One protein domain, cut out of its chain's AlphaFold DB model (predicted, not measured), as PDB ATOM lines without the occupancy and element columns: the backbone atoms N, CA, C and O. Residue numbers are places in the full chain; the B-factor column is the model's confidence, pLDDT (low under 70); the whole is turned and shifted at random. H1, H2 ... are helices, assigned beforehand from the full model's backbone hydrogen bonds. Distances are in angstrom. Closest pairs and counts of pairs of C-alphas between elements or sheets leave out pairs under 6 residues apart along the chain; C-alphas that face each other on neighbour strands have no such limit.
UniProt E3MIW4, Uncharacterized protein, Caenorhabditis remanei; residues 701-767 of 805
ATOM      1  N   GLU A 701     119.039 194.323 252.695       81.06
ATOM      2  CA  GLU A 701     120.436 194.096 252.282       81.06
ATOM      3  C   GLU A 701     121.444 194.906 253.110       81.06
ATOM      4  O   GLU A 701     122.476 194.367 253.525       81.06
ATOM      5  N   ASN A 702     121.099 196.153 253.433       82.12
ATOM      6  CA  ASN A 702     121.954 197.128 254.105       82.12
ATOM      7  C   ASN A 702     121.732 197.179 255.628       82.12
ATOM      8  O   ASN A 702     122.198 198.115 256.280       82.12
ATOM      9  N   CYS A 703     121.033 196.195 256.211       85.00
ATOM     10  CA  CYS A 703     120.753 196.171 257.645       85.00
ATOM     11  C   CYS A 703     122.031 196.183 258.492       85.00
ATOM     12  O   CYS A 703     122.836 195.248 258.424       85.00
ATOM     13  N   ARG A 704     122.188 197.238 259.304       84.88
ATOM     14  CA  ARG A 704     123.289 197.397 260.269       84.88
ATOM     15  C   ARG A 704     122.985 196.754 261.625       84.88
ATOM     16  O   ARG A 704     123.915 196.300 262.278       84.88
ATOM     17  N   SER A 705     121.708 196.670 262.014       84.25
ATOM     18  CA  SER A 705     121.260 196.035 263.268       84.25
ATOM     19  C   SER A 705     121.556 194.530 263.305       84.25
ATOM     20  O   SER A 705     121.849 193.985 264.362       84.25
ATOM     21  N   TYR A 706     121.523 193.879 262.138       85.69
ATOM     22  CA  TYR A 706     121.858 192.466 261.946       85.69
ATOM     23  C   TYR A 706     122.949 192.364 260.867       85.69
ATOM     24  O   TYR A 706     122.626 192.229 259.685       85.69
ATOM     25  N   PRO A 707     124.241 192.517 261.218       76.25
ATOM     26  CA  PRO A 707     125.310 192.679 260.233       76.25
ATOM     27  C   PRO A 707     125.854 191.357 259.665       76.25
ATOM     28  O   PRO A 707     126.426 191.377 258.572       76.25
ATOM     29  N   LYS A 708     125.703 190.217 260.358       81.56
ATOM     30  CA  LYS A 708     126.160 188.902 259.865       81.56
ATOM     31  C   LYS A 708     125.002 188.092 259.281       81.56
ATOM     32  O   LYS A 708     123.852 188.237 259.687       81.56
ATOM     33  N   SER A 709     125.324 187.177 258.370       83.31
ATOM     34  CA  SER A 709     124.390 186.206 257.783       83.31
ATOM     35  C   SER A 709     123.608 185.410 258.833       83.31
ATOM     36  O   SER A 709     122.389 185.312 258.734       83.31
ATOM     37  N   ILE A 710     124.296 184.886 259.852       81.69
ATOM     38  CA  ILE A 710     123.697 184.087 260.932       81.69
ATOM     39  C   ILE A 710     122.684 184.926 261.723       81.69
ATOM     40  O   ILE A 710     121.540 184.502 261.874       81.69
ATOM     41  N   ASP A 711     123.067 186.134 262.147       80.38
ATOM     42  CA  ASP A 711     122.196 187.072 262.866       80.38
ATOM     43  C   ASP A 711     120.918 187.372 262.052       80.38
ATOM     44  O   ASP A 711     119.808 187.360 262.584       80.38
ATOM     45  N   ARG A 712     121.069 187.577 260.733       86.75
ATOM     46  CA  ARG A 712     119.954 187.806 259.798       86.75
ATOM     47  C   ARG A 712     119.047 186.583 259.654       86.75
ATOM     48  O   ARG A 712     117.832 186.750 259.639       86.75
ATOM     49  N   ILE A 713     119.603 185.372 259.566       83.38
ATOM     50  CA  ILE A 713     118.836 184.114 259.481       83.38
ATOM     51  C   ILE A 713     118.040 183.883 260.773       83.38
ATOM     52  O   ILE A 713     116.846 183.598 260.718       83.38
ATOM     53  N   GLN A 714     118.668 184.057 261.939       81.56
ATOM     54  CA  GLN A 714     118.001 183.911 263.237       81.56
ATOM     55  C   GLN A 714     116.854 184.917 263.403       81.56
ATOM     56  O   GLN A 714     115.764 184.542 263.835       81.56
ATOM     57  N   GLN A 715     117.066 186.173 262.999       88.12
ATOM     58  CA  GLN A 715     116.021 187.194 263.019       88.12
ATOM     59  C   GLN A 715     114.904 186.910 261.996       88.12
ATOM     60  O   GLN A 715     113.735 187.094 262.322       88.12
ATOM     61  N   ALA A 716     115.220 186.392 260.802       85.56
ATOM     62  CA  ALA A 716     114.212 185.968 259.827       85.56
ATOM     63  C   ALA A 716     113.331 184.830 260.370       85.56
ATOM     64  O   ALA A 716     112.111 184.910 260.269       85.56
ATOM     65  N   HIS A 717     113.918 183.819 261.023       79.88
ATOM     66  CA  HIS A 717     113.142 182.776 261.704       79.88
ATOM     67  C   HIS A 717     112.276 183.343 262.836       79.88
ATOM     68  O   HIS A 717     111.108 182.976 262.945       79.88
ATOM     69  N   LYS A 718     112.805 184.270 263.648       84.62
ATOM     70  CA  LYS A 718     112.055 184.919 264.739       84.62
ATOM     71  C   LYS A 718     110.843 185.716 264.238       84.62
ATOM     72  O   LYS A 718     109.825 185.752 264.920       84.62
ATOM     73  N   LEU A 719     110.955 186.345 263.068       80.62
ATOM     74  CA  LEU A 719     109.881 187.110 262.424       80.62
ATOM     75  C   LEU A 719     109.016 186.263 261.470       80.62
ATOM     76  O   LEU A 719     108.148 186.806 260.793       80.62
ATOM     77  N   ASN A 720     109.247 184.945 261.402       80.00
ATOM     78  CA  ASN A 720     108.605 184.021 260.464       80.00
ATOM     79  C   ASN A 720     108.663 184.509 258.997       80.00
ATOM     80  O   ASN A 720     107.655 184.590 258.298       80.00
ATOM     81  N   VAL A 721     109.863 184.860 258.528       84.81
ATOM     82  CA  VAL A 721     110.142 185.356 257.171       84.81
ATOM     83  C   VAL A 721     110.848 184.278 256.350       84.81
ATOM     84  O   VAL A 721     111.836 183.685 256.786       84.81
ATOM     85  N   CYS A 722     110.371 184.045 255.128       83.44
ATOM     86  CA  CYS A 722     110.933 183.055 254.222       83.44
ATOM     87  C   CYS A 722     112.343 183.461 253.761       83.44
ATOM     88  O   CYS A 722     112.533 184.461 253.061       83.44
ATOM     89  N   ILE A 723     113.347 182.642 254.094       84.69
ATOM     90  CA  ILE A 723     114.760 182.919 253.790       84.69
ATOM     91  C   ILE A 723     115.099 182.921 252.287       84.69
ATOM     92  O   ILE A 723     116.216 183.277 251.923       84.69
ATOM     93  N   GLN A 724     114.167 182.543 251.404       83.81
ATOM     94  CA  GLN A 724     114.353 182.494 249.946       83.81
ATOM     95  C   GLN A 724     113.817 183.746 249.231       83.81
ATOM     96  O   GLN A 724     114.517 184.313 248.387       83.81
ATOM     97  N   CYS A 725     112.612 184.207 249.580       81.81
ATOM     98  CA  CYS A 725     111.939 185.346 248.937       81.81
ATOM     99  C   CYS A 725     111.884 186.635 249.782       81.81
ATOM    100  O   CYS A 725     111.618 187.685 249.207       81.81
ATOM    101  N   LEU A 726     112.208 186.582 251.085       80.00
ATOM    102  CA  LEU A 726     112.058 187.666 252.081       80.00
ATOM    103  C   LEU A 726     110.611 188.030 252.464       80.00
ATOM    104  O   LEU A 726     110.405 189.033 253.141       80.00
ATOM    105  N   GLU A 727     109.617 187.229 252.088       79.81
ATOM    106  CA  GLU A 727     108.202 187.493 252.393       79.81
ATOM    107  C   GLU A 727     107.707 186.621 253.574       79.81
ATOM    108  O   GLU A 727     108.338 185.602 253.880       79.81
ATOM    109  N   PRO A 728     106.632 187.006 254.297       74.62
ATOM    110  CA  PRO A 728     106.164 186.273 255.478       74.62
ATOM    111  C   PRO A 728     105.803 184.816 255.161       74.62
ATOM    112  O   PRO A 728     105.024 184.534 254.246       74.62
ATOM    113  N   PHE A 729     106.372 183.879 255.919       75.06
ATOM    114  CA  PHE A 729     106.300 182.445 255.654       75.06
ATOM    115  C   PHE A 729     104.922 181.876 256.026       75.06
ATOM    116  O   PHE A 729     104.640 181.551 257.180       75.06
ATOM    117  N   ARG A 730     104.053 181.746 255.020       69.94
ATOM    118  CA  ARG A 730     102.800 180.982 255.084       69.94
ATOM    119  C   ARG A 730     103.053 179.552 254.609       69.94
ATOM    120  O   ARG A 730     103.431 179.345 253.458       69.94
ATOM    121  N   ALA A 731     102.902 178.584 255.506       66.75
ATOM    122  CA  ALA A 731     103.076 177.175 255.174       66.75
ATOM    123  C   ALA A 731     101.814 176.624 254.497       66.75
ATOM    124  O   ALA A 731     100.721 176.772 255.036       66.75
ATOM    125  N   ASN A 732     101.983 175.951 253.360       61.09
ATOM    126  CA  ASN A 732     100.947 175.100 252.776       61.09
ATOM    127  C   ASN A 732     100.905 173.716 253.457       61.09
ATOM    128  O   ASN A 732     101.786 173.379 254.255       61.09
ATOM    129  N   ASP A 733      99.939 172.873 253.079       50.16
ATOM    130  CA  ASP A 733      99.734 171.508 253.613       50.16
ATOM    131  C   ASP A 733     100.963 170.580 253.518       50.16
ATOM    132  O   ASP A 733     101.009 169.520 254.140       50.16
ATOM    133  N   LYS A 734     101.971 170.956 252.719       52.41
ATOM    134  CA  LYS A 734     103.218 170.207 252.500       52.41
ATOM    135  C   LYS A 734     104.410 170.808 253.260       52.41
ATOM    136  O   LYS A 734     105.543 170.381 253.047       52.41
ATOM    137  N   GLY A 735     104.176 171.794 254.131       54.44
ATOM    138  CA  GLY A 735     105.199 172.459 254.945       54.44
ATOM    139  C   GLY A 735     106.113 173.417 254.171       54.44
ATOM    140  O   GLY A 735     107.163 173.804 254.683       54.44
ATOM    141  N   LEU A 736     105.744 173.793 252.943       63.50
ATOM    142  CA  LEU A 736     106.513 174.693 252.079       63.50
ATOM    143  C   LEU A 736     105.882 176.087 252.039       63.50
ATOM    144  O   LEU A 736     104.690 176.240 252.303       63.50
ATOM    145  N   HIS A 737     106.671 177.106 251.682       72.56
ATOM    146  CA  HIS A 737     106.144 178.463 251.514       72.56
ATOM    147  C   HIS A 737     105.222 178.532 250.293       72.56
ATOM    148  O   HIS A 737     105.636 178.212 249.175       72.56
ATOM    149  N   GLU A 738     103.978 178.936 250.525       64.75
ATOM    150  CA  GLU A 738     102.961 179.142 249.494       64.75
ATOM    151  C   GLU A 738     103.405 180.193 248.456       64.75
ATOM    152  O   GLU A 738     104.043 181.185 248.804       64.75
ATOM    153  N   GLU A 739     103.136 179.923 247.170       65.38
ATOM    154  CA  GLU A 739     103.486 180.756 245.995       65.38
ATOM    155  C   GLU A 739     104.940 181.283 245.912       65.38
ATOM    156  O   GLU A 739     105.246 182.207 245.155       65.38
ATOM    157  N   CYS A 740     105.883 180.682 246.647       73.00
ATOM    158  CA  CYS A 740     107.245 181.197 246.758       73.00
ATOM    159  C   CYS A 740     108.001 181.190 245.414       73.00
ATOM    160  O   CYS A 740     108.577 180.190 244.982       73.00
ATOM    161  N   THR A 741     108.099 182.369 244.797       70.00
ATOM    162  CA  THR A 741     108.763 182.616 243.500       70.00
ATOM    163  C   THR A 741     110.263 182.280 243.457       70.00
ATOM    164  O   THR A 741     110.903 182.445 242.416       70.00
ATOM    165  N   ARG A 742     110.863 181.836 244.574       69.94
ATOM    166  CA  ARG A 742     112.309 181.597 244.709       69.94
ATOM    167  C   ARG A 742     112.719 180.236 245.283       69.94
ATOM    168  O   ARG A 742     113.907 180.063 245.540       69.94
ATOM    169  N   VAL A 743     111.809 179.262 245.418       67.50
ATOM    170  CA  VAL A 743     112.133 177.923 245.977       67.50
ATOM    171  C   VAL A 743     113.340 177.271 245.291       67.50
ATOM    172  O   VAL A 743     114.250 176.803 245.967       67.50
ATOM    173  N   GLY A 744     113.382 177.287 243.954       68.62
ATOM    174  CA  GLY A 744     114.478 176.717 243.155       68.62
ATOM    175  C   GLY A 744     115.615 177.687 242.804       68.62
ATOM    176  O   GLY A 744     116.414 177.391 241.916       68.62
ATOM    177  N   VAL A 745     115.700 178.873 243.424       79.56
ATOM    178  CA  VAL A 745     116.678 179.904 243.029       79.56
ATOM    179  C   VAL A 745     117.955 179.800 243.867       79.56
ATOM    180  O   VAL A 745     118.023 180.279 244.998       79.56
ATOM    181  N   LYS A 746     118.997 179.201 243.278       83.81
ATOM    182  CA  LYS A 746     120.334 179.068 243.885       83.81
ATOM    183  C   LYS A 746     120.991 180.435 244.109       83.81
ATOM    184  O   LYS A 746     121.029 181.292 243.219       83.81
ATOM    185  N   CYS A 747     121.577 180.632 245.285       85.44
ATOM    186  CA  CYS A 747     122.299 181.840 245.657       85.44
ATOM    187  C   CYS A 747     123.589 181.970 244.837       85.44
ATOM    188  O   CYS A 747     124.584 181.281 245.078       85.44
ATOM    189  N   ARG A 748     123.596 182.930 243.901       82.56
ATOM    190  CA  ARG A 748     124.713 183.210 242.976       82.56
ATOM    191  C   ARG A 748     126.068 183.494 243.650       82.56
ATOM    192  O   ARG A 748     127.077 183.491 242.958       82.56
ATOM    193  N   ARG A 749     126.099 183.743 244.967       82.56
ATOM    194  CA  ARG A 749     127.325 183.986 245.750       82.56
ATOM    195  C   ARG A 749     127.975 182.712 246.294       82.56
ATOM    196  O   ARG A 749     129.191 182.685 246.408       82.56
ATOM    197  N   CYS A 750     127.194 181.685 246.642       82.94
ATOM    198  CA  CYS A 750     127.709 180.495 247.331       82.94
ATOM    199  C   CYS A 750     127.571 179.188 246.544       82.94
ATOM    200  O   CYS A 750     128.217 178.222 246.916       82.94
ATOM    201  N   PHE A 751     126.762 179.123 245.479       81.25
ATOM    202  CA  PHE A 751     126.449 177.860 244.783       81.25
ATOM    203  C   PHE A 751     127.656 177.127 244.159       81.25
ATOM    204  O   PHE A 751     127.517 175.981 243.755       81.25
ATOM    205  N   ARG A 752     128.823 177.783 244.067       78.38
ATOM    206  CA  ARG A 752     130.107 177.199 243.630       78.38
ATOM    207  C   ARG A 752     131.034 176.791 244.788       78.38
ATOM    208  O   ARG A 752     132.128 176.306 244.538       78.38
ATOM    209  N   TYR A 753     130.620 177.045 246.029       74.69
ATOM    210  CA  TYR A 753     131.416 176.917 247.258       74.69
ATOM    211  C   TYR A 753     130.668 176.158 248.371       74.69
ATOM    212  O   TYR A 753     131.043 176.249 249.538       74.69
ATOM    213  N   VAL A 754     129.568 175.475 248.038       71.19
ATOM    214  CA  VAL A 754     128.836 174.599 248.962       71.19
ATOM    215  C   VAL A 754     128.656 173.237 248.306       71.19
ATOM    216  O   VAL A 754     128.099 173.149 247.217       71.19
ATOM    217  N   ASP A 755     129.101 172.183 248.985       66.38
ATOM    218  CA  ASP A 755     129.111 170.804 248.460       66.38
ATOM    219  C   ASP A 755     127.698 170.227 248.278       66.38
ATOM    220  O   ASP A 755     127.497 169.211 247.620       66.38
ATOM    221  N   TYR A 756     126.705 170.889 248.878       67.06
ATOM    222  CA  TYR A 756     125.309 170.489 248.868       67.06
ATOM    223  C   TYR A 756     124.441 171.589 248.268       67.06
ATOM    224  O   TYR A 756     124.339 172.690 248.821       67.06
ATOM    225  N   GLU A 757     123.743 171.254 247.190       67.38
ATOM    226  CA  GLU A 757     122.928 172.175 246.407       67.38
ATOM    227  C   GLU A 757     121.914 172.968 247.248       67.38
ATOM    228  O   GLU A 757     121.802 174.189 247.093       67.38
ATOM    229  N   GLU A 758     121.230 172.322 248.198       72.69
ATOM    230  CA  GLU A 758     120.177 172.988 248.982       72.69
ATOM    231  C   GLU A 758     120.713 174.041 249.959       72.69
ATOM    232  O   GLU A 758     119.976 174.949 250.341       72.69
ATOM    233  N   ALA A 759     122.005 173.994 250.308       72.69
ATOM    234  CA  ALA A 759     122.627 175.055 251.101       72.69
ATOM    235  C   ALA A 759     122.681 176.383 250.321       72.69
ATOM    236  O   ALA A 759     122.802 177.451 250.923       72.69
ATOM    237  N   SER A 760     122.542 176.334 248.990       80.75
ATOM    238  CA  SER A 760     122.443 177.518 248.140       80.75
ATOM    239  C   SER A 760     121.027 178.094 248.012       80.75
ATOM    240  O   SER A 760     120.910 179.225 247.547       80.75
ATOM    241  N   TYR A 761     119.955 177.413 248.439       81.75
ATOM    242  CA  TYR A 761     118.578 177.926 248.310       81.75
ATOM    243  C   TYR A 761     118.227 178.960 249.395       81.75
ATOM    244  O   TYR A 761     117.413 178.712 250.286       81.75
ATOM    245  N   HIS A 762     118.846 180.143 249.308       84.12
ATOM    246  CA  HIS A 762     118.610 181.296 250.181       84.12
ATOM    247  C   HIS A 762     118.769 182.639 249.441       84.12
ATOM    248  O   HIS A 762     119.528 182.766 248.479       84.12
ATOM    249  N   HIS A 763     118.098 183.687 249.924       86.12
ATOM    250  CA  HIS A 763     118.254 185.048 249.414       86.12
ATOM    251  C   HIS A 763     119.682 185.559 249.689       86.12
ATOM    252  O   HIS A 763     120.154 185.413 250.819       86.12
ATOM    253  N   PRO A 764     120.368 186.250 248.751       84.88
ATOM    254  CA  PRO A 764     121.743 186.738 248.945       84.88
ATOM    255  C   PRO A 764     121.995 187.600 250.200       84.88
ATOM    256  O   PRO A 764     123.142 187.737 250.621       84.88
ATOM    257  N   VAL A 765     120.935 188.142 250.814       84.44
ATOM    258  CA  VAL A 765     120.914 188.823 252.132       84.44
ATOM    259  C   VAL A 765     121.457 187.951 253.268       84.44
ATOM    260  O   VAL A 765     122.094 188.483 254.178       84.44
ATOM    261  N   PHE A 766     121.199 186.643 253.206       85.88
ATOM    262  CA  PHE A 766     121.539 185.640 254.219       85.88
ATOM    263  C   PHE A 766     122.828 184.871 253.902       85.88
ATOM    264  O   PHE A 766     123.253 184.022 254.680       85.88
ATOM    265  N   CYS A 767     123.462 185.155 252.764       86.00
ATOM    266  CA  CYS A 767     124.650 184.438 252.325       86.00
ATOM    267  C   CYS A 767     125.853 184.729 253.235       86.00
ATOM    268  O   CYS A 767     126.209 185.887 253.449       86.00
TER     269      CYS A 767
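This is residues 701 to 767 of the 805 residues of an uncharacterized protein of Caenorhabditis remanei (UniProt E3MIW4). The domain has little regular structure: it is a flat, wide loop of chain, with the helix H1 along one side, the short helix H2 on the side across from it, and the turn near Asp 733 reaching out at one end. After H2, residues 761 to 767 fold back toward H1. The 67 printed residues hold two named helices, H1 then H2, and no named strand; the class is all helix, though only 14 residues are in named elements. The whole is compact, with a radius of gyration of the C-alphas of 12.1 A, and spans 32 by 29 by 16 A.

H1, residues 709 to 718, and H2, residues 757 to 760, are apart. Every O i to N i+4 pair in H1 is within hydrogen-bond range; H2 is too short for such a pair, and its one O i to N i+3 pair is within range.

H1 begins at C-alpha 709 (124.390, 186.206, 257.783) and measures 14.2 A. H2 ends at C-alpha 760 (122.443, 177.518, 248.140).

The C-alphas of Arg 704 and Asp 733, the two farthest apart, are 35.6 A apart. The printed part has no cut. The link from H1 to H2, 38 residues, is long. Confidence is under 70 at residues 730 to 736, 738 to 739, 742 to 744 and 755 to 757.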